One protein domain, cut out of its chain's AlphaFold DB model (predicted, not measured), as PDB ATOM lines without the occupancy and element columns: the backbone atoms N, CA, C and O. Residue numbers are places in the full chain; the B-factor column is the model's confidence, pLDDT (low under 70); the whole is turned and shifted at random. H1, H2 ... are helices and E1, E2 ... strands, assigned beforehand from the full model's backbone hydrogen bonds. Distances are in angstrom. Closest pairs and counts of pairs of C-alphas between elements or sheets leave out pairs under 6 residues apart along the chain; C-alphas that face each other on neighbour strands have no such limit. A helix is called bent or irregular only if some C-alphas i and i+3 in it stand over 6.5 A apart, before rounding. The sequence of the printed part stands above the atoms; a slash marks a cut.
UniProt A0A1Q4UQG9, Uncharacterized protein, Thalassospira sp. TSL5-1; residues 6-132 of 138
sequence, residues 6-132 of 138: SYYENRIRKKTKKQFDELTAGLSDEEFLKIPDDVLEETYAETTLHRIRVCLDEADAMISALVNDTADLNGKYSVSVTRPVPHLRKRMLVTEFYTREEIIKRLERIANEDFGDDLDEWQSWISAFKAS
ATOM      1  N   SER A   6     -11.946   3.313  60.201       94.56
ATOM      2  CA  SER A   6     -12.159   4.574  59.478       94.56
ATOM      3  C   SER A   6     -10.919   5.038  58.709       94.56
ATOM      4  O   SER A   6     -11.030   5.534  57.586       94.56
ATOM      5  N   TYR A   7      -9.721   4.883  59.282       95.81
ATOM      6  CA  TYR A   7      -8.469   5.184  58.588       95.81
ATOM      7  C   TYR A   7      -8.305   4.342  57.312       95.81
ATOM      8  O   TYR A   7      -8.029   4.898  56.244       95.81
ATOM      9  N   TYR A   8      -8.500   3.023  57.404       95.62
ATOM     10  CA  TYR A   8      -8.338   2.123  56.261       95.62
ATOM     11  C   TYR A   8      -9.465   2.274  55.233       95.62
ATOM     12  O   TYR A   8      -9.186   2.298  54.036       95.62
ATOM     13  N   GLU A   9     -10.713   2.485  55.663       95.25
ATOM     14  CA  GLU A   9     -11.823   2.794  54.752       95.25
ATOM     15  C   GLU A   9     -11.554   4.065  53.940       95.25
ATOM     16  O   GLU A   9     -11.776   4.096  52.730       95.25
ATOM     17  N   ASN A  10     -11.020   5.109  54.582       95.19
ATOM     18  CA  ASN A  10     -10.658   6.342  53.891       95.19
ATOM     19  C   ASN A  10      -9.534   6.136  52.868       95.19
ATOM     20  O   ASN A  10      -9.555   6.774  51.814       95.19
ATOM     21  N   ARG A  11      -8.552   5.269  53.155       95.19
ATOM     22  CA  ARG A  11      -7.508   4.904  52.179       95.19
ATOM     23  C   ARG A  11      -8.107   4.197  50.968       95.19
ATOM     24  O   ARG A  11      -7.896   4.671  49.853       95.19
ATOM     25  N   ILE A  12      -8.940   3.182  51.203       95.12
ATOM     26  CA  ILE A  12      -9.636   2.438  50.146       95.12
ATOM     27  C   ILE A  12     -10.444   3.400  49.275       95.12
ATOM     28  O   ILE A  12     -10.240   3.442  48.067       95.12
ATOM     29  N   ARG A  13     -11.282   4.255  49.878       94.94
ATOM     30  CA  ARG A  13     -12.101   5.234  49.138       94.94
ATOM     31  C   ARG A  13     -11.266   6.185  48.284       94.94
ATOM     32  O   ARG A  13     -11.666   6.513  47.170       94.94
ATOM     33  N   LYS A  14     -10.116   6.645  48.787       95.56
ATOM     34  CA  LYS A  14      -9.199   7.496  48.012       95.56
ATOM     35  C   LYS A  14      -8.591   6.739  46.836       95.56
ATOM     36  O   LYS A  14      -8.518   7.293  45.741       95.56
ATOM     37  N   LYS A  15      -8.152   5.500  47.059       94.81
ATOM     38  CA  LYS A  15      -7.527   4.670  46.029       94.81
ATOM     39  C   LYS A  15      -8.517   4.294  44.930       94.81
ATOM     40  O   LYS A  15      -8.215   4.515  43.763       94.81
ATOM     41  N   THR A  16      -9.703   3.813  45.292       94.44
ATOM     42  CA  THR A  16     -10.723   3.400  44.321       94.44
ATOM     43  C   THR A  16     -11.257   4.589  43.524       94.44
ATOM     44  O   THR A  16     -11.405   4.496  42.311       94.44
ATOM     45  N   LYS A  17     -11.419   5.759  44.163       95.25
ATOM     46  CA  LYS A  17     -11.729   7.006  43.451       95.25
ATOM     47  C   LYS A  17     -10.651   7.370  42.430       95.25
ATOM     48  O   LYS A  17     -10.978   7.683  41.297       95.25
ATOM     49  N   LYS A  18      -9.375   7.308  42.818       95.88
ATOM     50  CA  LYS A  18      -8.267   7.575  41.896       95.88
ATOM     51  C   LYS A  18      -8.288   6.609  40.703       95.88
ATOM     52  O   LYS A  18      -8.117   7.058  39.581       95.88
ATOM     53  N   GLN A  19      -8.539   5.321  40.940       94.62
ATOM     54  CA  GLN A  19      -8.661   4.317  39.875       94.62
ATOM     55  C   GLN A  19      -9.830   4.622  38.931       94.62
ATOM     56  O   GLN A  19      -9.669   4.518  37.720       94.62
ATOM     57  N   PHE A  20     -10.983   5.035  39.467       95.12
ATOM     58  CA  PHE A  20     -12.122   5.469  38.657       95.12
ATOM     59  C   PHE A  20     -11.780   6.701  37.810       95.12
ATOM     60  O   PHE A  20     -12.045   6.720  36.609       95.12
ATOM     61  N   ASP A  21     -11.166   7.717  38.421       95.75
ATOM     62  CA  ASP A  21     -10.773   8.945  37.730       95.75
ATOM     63  C   ASP A  21      -9.760   8.634  36.608       95.75
ATOM     64  O   ASP A  21      -9.893   9.149  35.504       95.75
ATOM     65  N   GLU A  22      -8.785   7.747  36.849       95.19
ATOM     66  CA  GLU A  22      -7.809   7.291  35.844       95.19
ATOM     67  C   GLU A  22      -8.454   6.475  34.716       95.19
ATOM     68  O   GLU A  22      -8.092   6.648  33.554       95.19
ATOM     69  N   LEU A  23      -9.416   5.609  35.046       94.19
ATOM     70  CA  LEU A  23     -10.135   4.775  34.081       94.19
ATOM     71  C   LEU A  23     -11.024   5.606  33.148       94.19
ATOM     72  O   LEU A  23     -11.185   5.261  31.981       94.19
ATOM     73  N   THR A  24     -11.612   6.682  33.667       94.12
ATOM     74  CA  THR A  24     -12.603   7.501  32.950       94.12
ATOM     75  C   THR A  24     -12.019   8.777  32.345       94.12
ATOM     76  O   THR A  24     -12.698   9.472  31.585       94.12
ATOM     77  N   ALA A  25     -10.757   9.093  32.645       95.44
ATOM     78  CA  ALA A  25     -10.102  10.317  32.208       95.44
ATOM     79  C   ALA A  25     -10.089  10.457  30.678       95.44
ATOM     80  O   ALA A  25      -9.446   9.692  29.964       95.44
ATOM     81  N   GLY A  26     -10.749  11.505  30.180       92.44
ATOM     82  CA  GLY A  26     -10.732  11.862  28.761       92.44
ATOM     83  C   GLY A  26     -11.601  10.979  27.865       92.44
ATOM     84  O   GLY A  26     -11.560  11.167  26.651       92.44
ATOM     85  N   LEU A  27     -12.390  10.065  28.437       94.94
ATOM     86  CA  LEU A  27     -13.381   9.306  27.685       94.94
ATOM     87  C   LEU A  27     -14.582  10.185  27.332       94.94
ATOM     88  O   LEU A  27     -15.050  10.990  28.140       94.94
ATOM     89  N   SER A  28     -15.105   9.995  26.125       95.50
ATOM     90  CA  SER A  28     -16.449  10.449  25.768       95.50
ATOM     91  C   SER A  28     -17.526   9.571  26.419       95.50
ATOM     92  O   SER A  28     -17.258   8.439  26.825       95.50
ATOM     93  N   ASP A  29     -18.770  10.054  26.461       92.56
ATOM     94  CA  ASP A  29     -19.905   9.291  27.004       92.56
ATOM     95  C   ASP A  29     -20.082   7.926  26.302       92.56
ATOM     96  O   ASP A  29     -20.366   6.918  26.949       92.56
ATOM     97  N   GLU A  30     -19.857   7.855  24.984       95.56
ATOM     98  CA  GLU A  30     -19.934   6.599  24.220       95.56
ATOM     99  C   GLU A  30     -18.805   5.617  24.554       95.56
ATOM    100  O   GLU A  30     -18.988   4.404  24.447       95.56
ATOM    101  N   GLU A  31     -17.622   6.117  24.910       94.19
ATOM    102  CA  GLU A  31     -16.488   5.286  25.322       94.19
ATOM    103  C   GLU A  31     -16.640   4.814  26.764       94.19
ATOM    104  O   GLU A  31     -16.342   3.658  27.055       94.19
ATOM    105  N   PHE A  32     -17.178   5.665  27.638       93.19
ATOM    106  CA  PHE A  32     -17.520   5.292  29.007       93.19
ATOM    107  C   PHE A  32     -18.497   4.109  29.039       93.19
ATOM    108  O   PHE A  32     -18.264   3.139  29.753       93.19
ATOM    109  N   LEU A  33     -19.538   4.127  28.197       93.88
ATOM    110  CA  LEU A  33     -20.521   3.035  28.103       93.88
ATOM    111  C   LEU A  33     -19.952   1.710  27.567       93.88
ATOM    112  O   LEU A  33     -20.637   0.691  27.614       93.88
ATOM    113  N   LYS A  34     -18.724   1.707  27.031       95.31
ATOM    114  CA  LYS A  34     -18.036   0.487  26.577       95.31
ATOM    115  C   LYS A  34     -17.175  -0.145  27.671       95.31
ATOM    116  O   LYS A  34     -16.662  -1.241  27.446       95.31
ATOM    117  N   ILE A  35     -16.991   0.523  28.813       92.94
ATOM    118  CA  ILE A  35     -16.281  -0.057  29.955       92.94
ATOM    119  C   ILE A  35     -17.114  -1.235  30.480       92.94
ATOM    120  O   ILE A  35     -18.292  -1.049  30.774       92.94
ATOM    121  N   PRO A  36     -16.529  -2.438  30.608       95.25
ATOM    122  CA  PRO A  36     -17.221  -3.570  31.209       95.25
ATOM    123  C   PRO A  36     -17.642  -3.285  32.659       95.25
ATOM    124  O   PRO A  36     -16.859  -2.734  33.437       95.25
ATOM    125  N   ASP A  37     -18.858  -3.691  33.034       92.69
ATOM    126  CA  ASP A  37     -19.407  -3.449  34.376       92.69
ATOM    127  C   ASP A  37     -18.507  -4.016  35.485       92.69
ATOM    128  O   ASP A  37     -18.315  -3.370  36.510       92.69
ATOM    129  N   ASP A  38     -17.884  -5.177  35.267       90.50
ATOM    130  CA  ASP A  38     -16.965  -5.812  36.218       90.50
ATOM    131  C   ASP A  38     -15.692  -4.986  36.456       90.50
ATOM    132  O   ASP A  38     -15.188  -4.911  37.578       90.50
ATOM    133  N   VAL A  39     -15.195  -4.308  35.417       91.06
ATOM    134  CA  VAL A  39     -14.061  -3.383  35.534       91.06
ATOM    135  C   VAL A  39     -14.468  -2.147  36.333       91.06
ATOM    136  O   VAL A  39     -13.709  -1.680  37.184       91.06
ATOM    137  N   LEU A  40     -15.673  -1.629  36.087       91.38
ATOM    138  CA  LEU A  40     -16.199  -0.468  36.797       91.38
ATOM    139  C   LEU A  40     -16.472  -0.787  38.274       91.38
ATOM    140  O   LEU A  40     -16.114   0.003  39.150       91.38
ATOM    141  N   GLU A  41     -17.031  -1.961  38.566       90.25
ATOM    142  CA  GLU A  41     -17.347  -2.415  39.922       90.25
ATOM    143  C   GLU A  41     -16.114  -2.500  40.830       90.25
ATOM    144  O   GLU A  41     -16.207  -2.168  42.016       90.25
ATOM    145  N   GLU A  42     -14.949  -2.881  40.298       87.69
ATOM    146  CA  GLU A  42     -13.692  -2.922  41.063       87.69
ATOM    147  C   GLU A  42     -13.186  -1.523  41.466       87.69
ATOM    148  O   GLU A  42     -12.403  -1.393  42.411       87.69
ATOM    149  N   THR A  43     -13.678  -0.457  40.823       92.12
ATOM    150  CA  THR A  43     -13.387   0.937  41.210       92.12
ATOM    151  C   THR A  43     -14.339   1.488  42.278       92.12
ATOM    152  O   THR A  43     -14.181   2.625  42.735       92.12
ATOM    153  N   TYR A  44     -15.312   0.695  42.741       92.38
ATOM    154  CA  TYR A  44     -16.192   1.082  43.840       92.38
ATOM    155  C   TYR A  44     -15.636   0.637  45.192       92.38
ATOM    156  O   TYR A  44     -15.255  -0.518  45.416       92.38
ATOM    157  N   ALA A  45     -15.626   1.574  46.143       93.44
ATOM    158  CA  ALA A  45     -15.156   1.301  47.495       93.44
ATOM    159  C   ALA A  45     -16.020   0.227  48.166       93.44
ATOM    160  O   ALA A  45     -15.506  -0.632  48.871       93.44
ATOM    161  N   GLU A  46     -17.325   0.247  47.912       93.62
ATOM    162  CA  GLU A  46     -18.312  -0.679  48.457       93.62
ATOM    163  C   GLU A  46     -18.020  -2.128  48.043       93.62
ATOM    164  O   GLU A  46     -18.042  -3.015  48.898       93.62
ATOM    165  N   THR A  47     -17.647  -2.365  46.780       91.94
ATOM    166  CA  THR A  47     -17.212  -3.681  46.282       91.94
ATOM    167  C   THR A  47     -15.998  -4.182  47.061       91.94
ATOM    168  O   THR A  47     -15.988  -5.302  47.580       91.94
ATOM    169  N   THR A  48     -14.993  -3.316  47.232       92.69
ATOM    170  CA  THR A  48     -13.787  -3.646  48.003       92.69
ATOM    171  C   THR A  48     -14.119  -3.931  49.472       92.69
ATOM    172  O   THR A  48     -13.707  -4.955  50.015       92.69
ATOM    173  N   LEU A  49     -14.905  -3.071  50.123       94.44
ATOM    174  CA  LEU A  49     -15.308  -3.235  51.521       94.44
ATOM    175  C   LEU A  49     -16.133  -4.516  51.730       94.44
ATOM    176  O   LEU A  49     -16.015  -5.164  52.773       94.44
ATOM    177  N   HIS A  50     -16.919  -4.928  50.730       92.62
ATOM    178  CA  HIS A  50     -17.679  -6.178  50.766       92.62
ATOM    179  C   HIS A  50     -16.743  -7.376  50.752       92.62
ATOM    180  O   HIS A  50     -16.852  -8.267  51.596       92.62
ATOM    181  N   ARG A  51     -15.793  -7.366  49.812       92.81
ATOM    182  CA  ARG A  51     -14.769  -8.399  49.680       92.81
ATOM    183  C   ARG A  51     -13.967  -8.549  50.966       92.81
ATOM    184  O   ARG A  51     -13.790  -9.682  51.413       92.81
ATOM    185  N   ILE A  52     -13.549  -7.437  51.578       94.12
ATOM    186  CA  ILE A  52     -12.865  -7.448  52.877       94.12
ATOM    187  C   ILE A  52     -13.738  -8.162  53.900       94.12
ATOM    188  O   ILE A  52     -13.308  -9.181  54.425       94.12
ATOM    189  N   ARG A  53     -14.980  -7.704  54.115       91.44
ATOM    190  CA  ARG A  53     -15.912  -8.306  55.083       91.44
ATOM    191  C   ARG A  53     -16.056  -9.820  54.901       91.44
ATOM    192  O   ARG A  53     -16.037 -10.551  55.886       91.44
ATOM    193  N   VAL A  54     -16.229 -10.283  53.662       89.81
ATOM    194  CA  VAL A  54     -16.424 -11.709  53.346       89.81
ATOM    195  C   VAL A  54     -15.146 -12.524  53.564       89.81
ATOM    196  O   VAL A  54     -15.231 -13.680  53.970       89.81
ATOM    197  N   CYS A  55     -13.975 -11.929  53.328       92.19
ATOM    198  CA  CYS A  55     -12.681 -12.607  53.414       92.19
ATOM    199  C   CYS A  55     -11.908 -12.292  54.709       92.19
ATOM    200  O   CYS A  55     -10.722 -12.601  54.779       92.19
ATOM    201  N   LEU A  56     -12.537 -11.689  55.730       92.12
ATOM    202  CA  LEU A  56     -11.850 -11.311  56.975       92.12
ATOM    203  C   LEU A  56     -11.211 -12.518  57.669       92.12
ATOM    204  O   LEU A  56     -10.041 -12.459  58.029       92.12
ATOM    205  N   ASP A  57     -11.948 -13.622  57.802       90.69
ATOM    206  CA  ASP A  57     -11.440 -14.840  58.450       90.69
ATOM    207  C   ASP A  57     -10.284 -15.474  57.653       90.69
ATOM    208  O   ASP A  57      -9.344 -16.017  58.229       90.69
ATOM    209  N   GLU A  58     -10.333 -15.392  56.317       93.38
ATOM    210  CA  GLU A  58      -9.248 -15.857  55.444       93.38
ATOM    211  C   GLU A  58      -7.992 -15.003  55.632       93.38
ATOM    212  O   GLU A  58      -6.900 -15.541  55.815       93.38
ATOM    213  N   ALA A  59      -8.151 -13.679  55.632       95.25
ATOM    214  CA  ALA A  59      -7.044 -12.755  55.806       95.25
ATOM    215  C   ALA A  59      -6.405 -12.880  57.201       95.25
ATOM    216  O   ALA A  59      -5.183 -12.877  57.318       95.25
ATOM    217  N   ASP A  60      -7.211 -13.066  58.249       95.31
ATOM    218  CA  ASP A  60      -6.739 -13.314  59.617       95.31
ATOM    219  C   ASP A  60      -5.916 -14.605  59.719       95.31
ATOM    220  O   ASP A  60      -4.838 -14.602  60.316       95.31
ATOM    221  N   ALA A  61      -6.371 -15.693  59.088       94.69
ATOM    222  CA  ALA A  61      -5.634 -16.956  59.054       94.69
ATOM    223  C   ALA A  61      -4.304 -16.828  58.293       94.69
ATOM    224  O   ALA A  61      -3.280 -17.341  58.738       94.69
ATOM    225  N   MET A  62      -4.306 -16.111  57.168       96.19
ATOM    226  CA  MET A  62      -3.112 -15.844  56.365       96.19
ATOM    227  C   MET A  62      -2.068 -15.017  57.115       96.19
ATOM    228  O   MET A  62      -0.895 -15.388  57.155       96.19
ATOM    229  N   ILE A  63      -2.497 -13.925  57.749       96.31
ATOM    230  CA  ILE A  63      -1.619 -13.081  58.566       96.31
ATOM    231  C   ILE A  63      -1.100 -13.878  59.765       96.31
ATOM    232  O   ILE A  63       0.089 -13.829  60.066       96.31
ATOM    233  N   SER A  64      -1.961 -14.670  60.411       95.06
ATOM    234  CA  SER A  64      -1.559 -15.533  61.526       95.06
ATOM    235  C   SER A  64      -0.487 -16.541  61.117       95.06
ATOM    236  O   SER A  64       0.466 -16.719  61.873       95.06
ATOM    237  N   ALA A  65      -0.601 -17.143  59.930       94.69
ATOM    238  CA  ALA A  65       0.397 -18.075  59.416       94.69
ATOM    239  C   ALA A  65       1.748 -17.389  59.161       94.69
ATOM    240  O   ALA A  65       2.790 -17.921  59.526       94.69
ATOM    241  N   LEU A  66       1.751 -16.174  58.600       94.62
ATOM    242  CA  LEU A  66       2.993 -15.424  58.366       94.62
ATOM    243  C   LEU A  66       3.693 -14.964  59.652       94.62
ATOM    244  O   LEU A  66       4.904 -14.743  59.635       94.62
ATOM    245  N   VAL A  67       2.937 -14.769  60.733       92.94
ATOM    246  CA  VAL A  67       3.443 -14.229  62.004       92.94
ATOM    247  C   VAL A  67       3.877 -15.340  62.955       92.94
ATOM    248  O   VAL A  67       4.898 -15.204  63.625       92.94
ATOM    249  N   ASN A  68       3.085 -16.408  63.053       91.25
ATOM    250  CA  ASN A  68       3.226 -17.405  64.114       91.25
ATOM    251  C   ASN A  68       3.773 -18.746  63.622       91.25
ATOM    252  O   ASN A  68       4.337 -19.489  64.426       91.25
ATOM    253  N   ASP A  69       3.617 -19.060  62.334       90.56
ATOM    254  CA  ASP A  69       3.996 -20.365  61.807       90.56
ATOM    255  C   ASP A  69       5.371 -20.323  61.142       90.56
ATOM    256  O   ASP A  69       5.877 -19.293  60.697       90.56
ATOM    257  N   THR A  70       5.992 -21.496  61.061       90.12
ATOM    258  CA  THR A  70       7.209 -21.701  60.275       90.12
ATOM    259  C   THR A  70       6.837 -22.410  58.983       90.12
ATOM    260  O   THR A  70       6.090 -23.389  59.008       90.12
ATOM    261  N   ALA A  71       7.362 -21.923  57.861       91.69
ATOM    262  CA  ALA A  71       7.183 -22.585  56.578       91.69
ATOM    263  C   ALA A  71       7.736 -24.022  56.604       91.69
ATOM    264  O   ALA A  71       8.722 -24.317  57.286       91.69
ATOM    265  N   ASP A  72       7.108 -24.914  55.842       92.62
ATOM    266  CA  ASP A  72       7.572 -26.283  55.653       92.62
ATOM    267  C   ASP A  72       8.897 -26.343  54.864       92.62
ATOM    268  O   ASP A  72       9.451 -25.332  54.424       92.62
ATOM    269  N   LEU A  73       9.409 -27.558  54.644       92.81
ATOM    270  CA  LEU A  73      10.651 -27.784  53.890       92.81
ATOM    271  C   LEU A  73      10.594 -27.281  52.432       92.81
ATOM    272  O   LEU A  73      11.641 -27.126  51.807       92.81
ATOM    273  N   ASN A  74       9.398 -27.022  51.897       93.19
ATOM    274  CA  ASN A  74       9.172 -26.469  50.561       93.19
ATOM    275  C   ASN A  74       8.893 -24.953  50.590       93.19
ATOM    276  O   ASN A  74       8.529 -24.384  49.560       93.19
ATOM    277  N   GLY A  75       9.026 -24.295  51.748       92.50
ATOM    278  CA  GLY A  75       8.762 -22.865  51.906       92.50
ATOM    279  C   GLY A  75       7.273 -22.499  51.935       92.50
ATOM    280  O   GLY A  75       6.927 -21.349  51.651       92.50
ATOM    281  N   LYS A  76       6.387 -23.453  52.255       96.25
ATOM    282  CA  LYS A  76       4.934 -23.245  52.310       96.25
ATOM    283  C   LYS A  76       4.401 -23.163  53.737       96.25
ATOM    284  O   LYS A  76       4.797 -23.919  54.616       96.25
ATOM    285  N   TYR A  77       3.440 -22.277  53.936       95.19
ATOM    286  CA  TYR A  77       2.672 -22.088  55.156       95.19
ATOM    287  C   TYR A  77       1.342 -22.830  55.043       95.19
ATOM    288  O   TYR A  77       0.715 -22.841  53.982       95.19
ATOM    289  N   SER A  78       0.903 -23.433  56.144       94.50
ATOM    290  CA  SER A  78      -0.389 -24.109  56.243       94.50
ATOM    291  C   SER A  78      -1.443 -23.128  56.747       94.50
ATOM    292  O   SER A  78      -1.436 -22.758  57.916       94.50
ATOM    293  N   VAL A  79      -2.386 -22.744  55.893       93.81
ATOM    294  CA  VAL A  79      -3.458 -21.804  56.239       93.81
ATOM    295  C   VAL A  79      -4.769 -22.569  56.356       93.81
ATOM    296  O   VAL A  79      -5.203 -23.219  55.407       93.81
ATOM    297  N   SER A  80      -5.418 -22.492  57.520       90.19
ATOM    298  CA  SER A  80      -6.710 -23.148  57.763       90.19
ATOM    299  C   SER A  80      -7.833 -22.122  57.873       90.19
ATOM    300  O   SER A  80      -7.840 -21.302  58.788       90.19
ATOM    301  N   VAL A  81      -8.801 -22.183  56.956       85.69
ATOM    302  CA  VAL A  81      -9.911 -21.225  56.863       85.69
ATOM    303  C   VAL A  81     -11.239 -21.955  56.944       85.69
ATOM    304  O   VAL A  81     -11.448 -23.006  56.340       85.69
ATOM    305  N   THR A  82     -12.178 -21.371  57.676       80.75
ATOM    306  CA  THR A  82     -13.546 -21.876  57.735       80.75
ATOM    307  C   THR A  82     -14.344 -21.319  56.557       80.75
ATOM    308  O   THR A  82     -14.709 -20.147  56.556       80.75
ATOM    309  N   ARG A  83     -14.644 -22.150  55.552       73.50
ATOM    310  CA  ARG A  83     -15.434 -21.738  54.379       73.50
ATOM    311  C   ARG A  83     -16.881 -22.246  54.477       73.50
ATOM    312  O   ARG A  83     -17.114 -23.353  54.979       73.50
ATOM    313  N   PRO A  84     -17.882 -21.467  54.025       67.00
ATOM    314  CA  PRO A  84     -19.229 -21.991  53.838       67.00
ATOM    315  C   PRO A  84     -19.201 -23.037  52.721       67.00
ATOM    316  O   PRO A  84     -18.690 -22.773  51.636       67.00
ATOM    317  N   VAL A  85     -19.740 -24.228  52.978       63.72
ATOM    318  CA  VAL A  85     -19.856 -25.255  51.938       63.72
ATOM    319  C   VAL A  85     -21.072 -24.913  51.079       63.72
ATOM    320  O   VAL A  85     -22.177 -24.833  51.622       63.72
ATOM    321  N   PRO A  86     -20.925 -24.716  49.756       53.62
ATOM    322  CA  PRO A  86     -22.082 -24.563  48.887       53.62
ATOM    323  C   PRO A  86     -23.005 -25.770  49.103       53.62
ATOM    324  O   PRO A  86     -22.546 -26.909  49.092       53.62
ATOM    325  N   HIS A  87     -24.296 -25.531  49.348       61.72
ATOM    326  CA  HIS A  87     -25.356 -26.547  49.527       61.72
ATOM    327  C   HIS A  87     -25.491 -27.214  50.900       61.72
ATOM    328  O   HIS A  87     -26.548 -27.775  51.191       61.72
ATOM    329  N   LEU A  88     -24.505 -27.104  51.786       57.41
ATOM    330  CA  LEU A  88     -24.672 -27.511  53.179       57.41
ATOM    331  C   LEU A  88     -24.717 -26.235  54.013       57.41
ATOM    332  O   LEU A  88     -23.805 -25.421  53.947       57.41
ATOM    333  N   ARG A  89     -25.733 -26.047  54.865       60.50
ATOM    334  CA  ARG A  89     -25.713 -25.000  55.916       60.50
ATOM    335  C   ARG A  89     -24.651 -25.309  56.995       60.50
ATOM    336  O   ARG A  89     -24.900 -25.158  58.186       60.50
ATOM    337  N   LYS A  90     -23.494 -25.828  56.588       64.81
ATOM    338  CA  LYS A  90     -22.360 -26.238  57.398       64.81
ATOM    339  C   LYS A  90     -21.145 -25.456  56.925       64.81
ATOM    340  O   LYS A  90     -20.939 -25.240  55.731       64.81
ATOM    341  N   ARG A  91     -20.345 -25.037  57.893       73.19
ATOM    342  CA  ARG A  91     -19.020 -24.486  57.650       73.19
ATOM    343  C   ARG A  91     -18.014 -25.628  57.724       73.19
ATOM    344  O   ARG A  91     -18.150 -26.485  58.597       73.19
ATOM    345  N   MET A  92     -17.048 -25.656  56.814       78.62
ATOM    346  CA  MET A  92     -15.988 -26.662  56.806       78.62
ATOM    347  C   MET A  92     -14.637 -25.973  56.939       78.62
ATOM    348  O   MET A  92     -14.390 -24.953  56.296       78.62
ATOM    349  N   LEU A  93     -13.784 -26.534  57.795       83.31
ATOM    350  CA  LEU A  93     -12.388 -26.136  57.872       83.31
ATOM    351  C   LEU A  93     -11.670 -26.690  56.642       83.31
ATOM    352  O   LEU A  93     -11.691 -27.898  56.402       83.31
ATOM    353  N   VAL A  94     -11.080 -25.799  55.859       86.25
ATOM    354  CA  VAL A  94     -10.263 -26.131  54.695       86.25
ATOM    355  C   VAL A  94      -8.841 -25.700  55.012       86.25
ATOM    356  O   VAL A  94      -8.623 -24.548  55.379       86.25
ATOM    357  N   THR A  95      -7.891 -26.622  54.880       90.44
ATOM    358  CA  THR A  95      -6.461 -26.335  55.018       90.44
ATOM    359  C   THR A  95      -5.826 -26.323  53.637       90.44
ATOM    360  O   THR A  95      -5.937 -27.294  52.890       90.44
ATOM    361  N   GLU A  96      -5.169 -25.218  53.306       91.75
ATOM    362  CA  GLU A  96      -4.469 -24.998  52.042       91.75
ATOM    363  C   GLU A  96      -3.019 -24.583  52.325       91.75
ATOM    364  O   GLU A  96      -2.701 -24.069  53.399       91.75
ATOM    365  N   PHE A  97      -2.127 -24.843  51.368       94.31
ATOM    366  CA  PHE A  97      -0.697 -24.582  51.510       94.31
ATOM    367  C   PHE A  97      -0.263 -23.500  50.536       94.31
ATOM    368  O   PHE A  97      -0.419 -23.669  49.325       94.31
ATOM    369  N   TYR A  98       0.338 -22.443  51.067       95.19
ATOM    370  CA  TYR A  98       0.723 -21.265  50.302       95.19
ATOM    371  C   TYR A  98       2.173 -20.897  50.553       95.19
ATOM    372  O   TYR A  98       2.656 -20.939  51.680       95.19
ATOM    373  N   THR A  99       2.871 -20.476  49.514       96.88
ATOM    374  CA  THR A  99       4.111 -19.716  49.668       96.88
ATOM    375  C   THR A  99       3.813 -18.341  50.271       96.88
ATOM    376  O   THR A  99       2.687 -17.841  50.214       96.88
ATOM    377  N   ARG A 100       4.843 -17.688  50.818       95.94
ATOM    378  CA  ARG A 100       4.727 -16.311  51.320       95.94
ATOM    379  C   ARG A 100       4.168 -15.356  50.261       95.94
ATOM    380  O   ARG A 100       3.256 -14.593  50.551       95.94
ATOM    381  N   GLU A 101       4.689 -15.428  49.038       96.38
ATOM    382  CA  GLU A 101       4.281 -14.558  47.929       96.38
ATOM    383  C   GLU A 101       2.803 -14.754  47.559       96.38
ATOM    384  O   GLU A 101       2.089 -13.785  47.312       96.38
ATOM    385  N   GLU A 102       2.316 -15.998  47.566       97.06
ATOM    386  CA  GLU A 102       0.898 -16.289  47.329       97.06
ATOM    387  C   GLU A 102       0.005 -15.706  48.427       97.06
ATOM    388  O   GLU A 102      -1.060 -15.167  48.117       97.06
ATOM    389  N   ILE A 103       0.446 -15.763  49.691       96.88
ATOM    390  CA  ILE A 103      -0.278 -15.136  50.802       96.88
ATOM    391  C   ILE A 103      -0.345 -13.619  50.611       96.88
ATOM    392  O   ILE A 103      -1.437 -13.056  50.662       96.88
ATOM    393  N   ILE A 104       0.790 -12.961  50.357       97.38
ATOM    394  CA  ILE A 104       0.840 -11.502  50.190       97.38
ATOM    395  C   ILE A 104      -0.046 -11.056  49.018       97.38
ATOM    396  O   ILE A 104      -0.937 -10.234  49.217       97.38
ATOM    397  N   LYS A 105       0.060 -11.697  47.846       97.25
ATOM    398  CA  LYS A 105      -0.816 -11.400  46.693       97.25
ATOM    399  C   LYS A 105      -2.300 -11.583  47.013       97.25
ATOM    400  O   LYS A 105      -3.158 -10.849  46.514       97.25
ATOM    401  N   ARG A 106      -2.639 -12.585  47.830       96.44
ATOM    402  CA  ARG A 106      -4.025 -12.825  48.239       96.44
ATOM    403  C   ARG A 106      -4.522 -11.742  49.196       96.44
ATOM    404  O   ARG A 106      -5.646 -11.272  49.008       96.44
ATOM    405  N   LEU A 107      -3.701 -11.330  50.161       96.88
ATOM    406  CA  LEU A 107      -3.992 -10.231  51.083       96.88
ATOM    407  C   LEU A 107      -4.157  -8.899  50.339       96.88
ATOM    408  O   LEU A 107      -5.151  -8.204  50.559       96.88
ATOM    409  N   GLU A 108      -3.274  -8.601  49.385       96.56
ATOM    410  CA  GLU A 108      -3.357  -7.417  48.520       96.56
ATOM    411  C   GLU A 108      -4.671  -7.361  47.748       96.56
ATOM    412  O   GLU A 108      -5.384  -6.354  47.767       96.56
ATOM    413  N   ARG A 109      -5.045  -8.484  47.121       95.25
ATOM    414  CA  ARG A 109      -6.323  -8.604  46.417       95.25
ATOM    415  C   ARG A 109      -7.506  -8.369  47.357       95.25
ATOM    416  O   ARG A 109      -8.481  -7.741  46.950       95.25
ATOM    417  N   ILE A 110      -7.473  -8.906  48.578       94.81
ATOM    418  CA  ILE A 110      -8.572  -8.740  49.540       94.81
ATOM    419  C   ILE A 110      -8.689  -7.272  49.956       94.81
ATOM    420  O   ILE A 110      -9.769  -6.694  49.826       94.81
ATOM    421  N   ALA A 111      -7.589  -6.682  50.425       93.69
ATOM    422  CA  ALA A 111      -7.559  -5.328  50.962       93.69
ATOM    423  C   ALA A 111      -7.692  -4.242  49.884       93.69
ATOM    424  O   ALA A 111      -8.026  -3.105  50.217       93.69
ATOM    425  N   ASN A 112      -7.438  -4.585  48.614       92.25
ATOM    426  CA  ASN A 112      -7.173  -3.629  47.539       92.25
ATOM    427  C   ASN A 112      -6.090  -2.619  47.947       92.25
ATOM    428  O   ASN A 112      -6.128  -1.448  47.585       92.25
ATOM    429  N   GLU A 113      -5.110  -3.053  48.726       92.25
ATOM    430  CA  GLU A 113      -4.021  -2.242  49.261       92.25
ATOM    431  C   GLU A 113      -2.750  -3.074  49.200       92.25
ATOM    432  O   GLU A 113      -2.793  -4.282  49.397       92.25
ATOM    433  N   ASP A 114      -1.639  -2.410  48.913       93.69
ATOM    434  CA  ASP A 114      -0.323  -3.032  48.906       93.69
ATOM    435  C   ASP A 114       0.441  -2.510  50.124       93.69
ATOM    436  O   ASP A 114       0.780  -1.325  50.203       93.69
ATOM    437  N   PHE A 115       0.615  -3.384  51.115       93.81
ATOM    438  CA  PHE A 115       1.485  -3.142  52.269       93.81
ATOM    439  C   PHE A 115       2.834  -3.867  52.119       93.81
ATOM    440  O   PHE A 115       3.673  -3.798  53.016       93.81
ATOM    441  N   GLY A 116       3.051  -4.571  51.004       92.88
ATOM    442  CA  GLY A 116       4.193  -5.442  50.780       92.88
ATOM    443  C   GLY A 116       4.375  -6.457  51.908       92.88
ATOM    444  O   GLY A 116       3.419  -7.057  52.403       92.88
ATOM    445  N   ASP A 117       5.624  -6.610  52.344       92.50
ATOM    446  CA  ASP A 117       6.029  -7.500  53.437       92.50
ATOM    447  C   ASP A 117       5.875  -6.887  54.849       92.50
ATOM    448  O   ASP A 117       6.358  -7.470  55.825       92.50
ATOM    449  N   ASP A 118       5.211  -5.732  54.991       96.12
ATOM    450  CA  ASP A 118       4.980  -5.083  56.289       96.12
ATOM    451  C   ASP A 118       3.902  -5.828  57.099       96.12
ATOM    452  O   ASP A 118       2.700  -5.549  57.026       96.12
ATOM    453  N   LEU A 119       4.342  -6.827  57.871       94.56
ATOM    454  CA  LEU A 119       3.464  -7.646  58.713       94.56
ATOM    455  C   LEU A 119       2.748  -6.825  59.795       94.56
ATOM    456  O   LEU A 119       1.606  -7.149  60.127       94.56
ATOM    457  N   ASP A 120       3.369  -5.762  60.309       95.31
ATOM    458  CA  ASP A 120       2.764  -4.904  61.333       95.31
ATOM    459  C   ASP A 120       1.590  -4.102  60.747       95.31
ATOM    460  O   ASP A 120       0.552  -3.918  61.399       95.31
ATOM    461  N   GLU A 121       1.714  -3.657  59.492       96.12
ATOM    462  CA  GLU A 121       0.631  -2.979  58.780       96.12
ATOM    463  C   GLU A 121      -0.516  -3.938  58.443       96.12
ATOM    464  O   GLU A 121      -1.681  -3.590  58.672       96.12
ATOM    465  N   TRP A 122      -0.206  -5.160  57.986       96.44
ATOM    466  CA  TRP A 122      -1.209  -6.211  57.781       96.44
ATOM    467  C   TRP A 122      -1.973  -6.523  59.074       96.44
ATOM    468  O   TRP A 122      -3.208  -6.532  59.076       96.44
ATOM    469  N   GLN A 123      -1.260  -6.714  60.190       95.94
ATOM    470  CA  GLN A 123      -1.853  -6.942  61.512       95.94
ATOM    471  C   GLN A 123      -2.724  -5.768  61.974       95.94
ATOM    472  O   GLN A 123      -3.809  -5.972  62.530       95.94
ATOM    473  N   SER A 124      -2.269  -4.535  61.742       96.12
ATOM    474  CA  SER A 124      -3.017  -3.324  62.091       96.12
ATOM    475  C   SER A 124      -4.316  -3.218  61.289       96.12
ATOM    476  O   SER A 124      -5.374  -2.953  61.866       96.12
ATOM    477  N   TRP A 125      -4.255  -3.500  59.985       96.62
ATOM    478  CA  TRP A 125      -5.408  -3.518  59.086       96.62
ATOM    479  C   TRP A 125      -6.440  -4.578  59.486       96.62
ATOM    480  O   TRP A 125      -7.619  -4.246  59.659       96.62
ATOM    481  N   ILE A 126      -6.018  -5.829  59.716       95.94
ATOM    482  CA  ILE A 126      -6.961  -6.898  60.081       95.94
ATOM    483  C   ILE A 126      -7.565  -6.656  61.464       95.94
ATOM    484  O   ILE A 126      -8.765  -6.841  61.659       95.94
ATOM    485  N   SER A 127      -6.771  -6.158  62.418       95.38
ATOM    486  CA  SER A 127      -7.257  -5.823  63.761       95.38
ATOM    487  C   SER A 127      -8.308  -4.716  63.725       95.38
ATOM    488  O   SER A 127      -9.316  -4.798  64.429       95.38
ATOM    489  N   ALA A 128      -8.098  -3.692  62.892       95.88
ATOM    490  CA  ALA A 128      -9.041  -2.598  62.713       95.88
ATOM    491  C   ALA A 128     -10.397  -3.096  62.187       95.88
ATOM    492  O   ALA A 128     -11.433  -2.799  62.790       95.88
ATOM    493  N   PHE A 129     -10.398  -3.904  61.124       95.00
ATOM    494  CA  PHE A 129     -11.636  -4.422  60.539       95.00
ATOM    495  C   PHE A 129     -12.262  -5.583  61.322       95.00
ATOM    496  O   PHE A 129     -13.473  -5.758  61.258       95.00
ATOM    497  N   LYS A 130     -11.514  -6.340  62.131       92.88
ATOM    498  CA  LYS A 130     -12.123  -7.285  63.088       92.88
ATOM    499  C   LYS A 130     -12.831  -6.560  64.231       92.88
ATOM    500  O   LYS A 130     -13.884  -7.011  64.673       92.88
ATOM    501  N   ALA A 131     -12.274  -5.442  64.702       93.06
ATOM    502  CA  ALA A 131     -12.889  -4.633  65.754       93.06
ATOM    503  C   ALA A 131     -14.138  -3.882  65.262       93.06
ATOM    504  O   ALA A 131     -15.102  -3.738  66.010       93.06
ATOM    505  N   SER A 132     -14.126  -3.420  64.011       93.38
ATOM    506  CA  SER A 132     -15.257  -2.750  63.368       93.38
ATOM    507  C   SER A 132     -15.381  -3.222  61.916       93.38
ATOM    508  O   SER A 132     -14.804  -2.593  61.024       93.38
TER     509      SER A 132
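Overview. This is residues 6 to 132 of the 138 residues of an uncharacterized protein of Thalassospira sp. TSL5-1 (UniProt A0A1Q4UQG9). A bent helix, H4, runs through the middle, and its second arm H4b packs with H5 and H6 and has the hairpin of E1 and E2 beside it. At the other end H1 runs away from the first arm H4a, and the chain folds back through the short helices H2 and H3 into H4, with residues 25 to 31 sticking out at the turn. The printed part has 127 residues with six named helices and two named strands, in the order H1 H2 H3 H4 E1 E2 H5 H6; the sheet, E1 - E2, is antiparallel and the class is mostly helix. The whole is loose, with a radius of gyration of the C-alphas of 17.2 A, and spans 54 by 38 by 32 A.

Along the chain. Find C-alpha 6 at (-12.159, 4.574, 59.478); from there H1, residues 6 to 24, runs 26.7 A to C-alpha 24 at (-12.603, 7.501, 32.950). Next come two short helices, H2, residues 29 to 32, and H3, residues 37 to 41. H4, residues 45 to 68, was assigned as one helix by its hydrogen bonds but is bent, for C-alphas 54 and 57 are 7.8 A apart. Its arms are H4a, residues 45 to 54, 14.3 A long, and H4b, residues 57 to 68, 15.9 A long. Read on to E1, residues 76 to 84, 24.2 A, and E2, residues 91 to 99, 24.9 A. H5, residues 100 to 111, measures 16.5 A, and H6, residues 119 to 131, runs 18.1 A to C-alpha 131 at (-12.889, -4.633, 65.754).

Arrangement. Begin at H4, the hub, which touches three other helices. Its arms H4a and H4b stand at a steep tilt of 69.7 degrees, only just short of about perpendicular. Look at residues 9 to 17 of H1, which alone touch H4a, with Arg 13 and Ala 45 the closest C-alphas at 5.2 A; the two run opposite ways at a steep tilt of 50 degrees. H5 touches H4a with residues 110 to 111 alone, the closest C-alphas being those of Ile 52 and Ile 110, 5.6 A apart, at a steep tilt of 54 degrees. H5 also touches H4b, where the C-alphas of Ala 59 and Leu 107 come closest at 6.2 A; the steep tilt of 37 degrees is only just past shallow. On H6, the C-alpha of Ile 126 is 6.4 A from that of Asp 60, the closest pair where H6 touches H4b, again at 37 degrees, only just steep. The helices are mostly crossed, 0 of 4 touching pairs being at a shallow tilt. H5 and H6 are near each other, with 7 pairs of C-alphas within 10 A. The closest C-alphas of H4b and E1 are those of Glu 58 and Val 81, 5.6 A apart. The hairpin of E1 and E2 is antiparallel at 155 degrees, and there you find N 77 and O 98 at 2.7 A and N 94 and O 81 at 2.9 A, within hydrogen-bond range. H3 is close to H1 but not clearly touching, with the C-alphas of Phe 20 and Leu 40 7.4 A apart. H2 and H4a are apart. In H1, H3, H4a, H4b, H5 and H6 every O i to N i+4 pair is within hydrogen-bond range; H2 is too short for such a pair.

Size, cuts and confidence. The two C-alphas farthest apart are those of Asp 29 and Leu 73, at 55.1 A, while C-alphas 6 and 132 are 8.9 A apart. The printed part has no cut, and no link is long. The mean pLDDT of the printed part is 91.5; look at residues 84 to 90, of which 84 belongs to E1, for the values under 70.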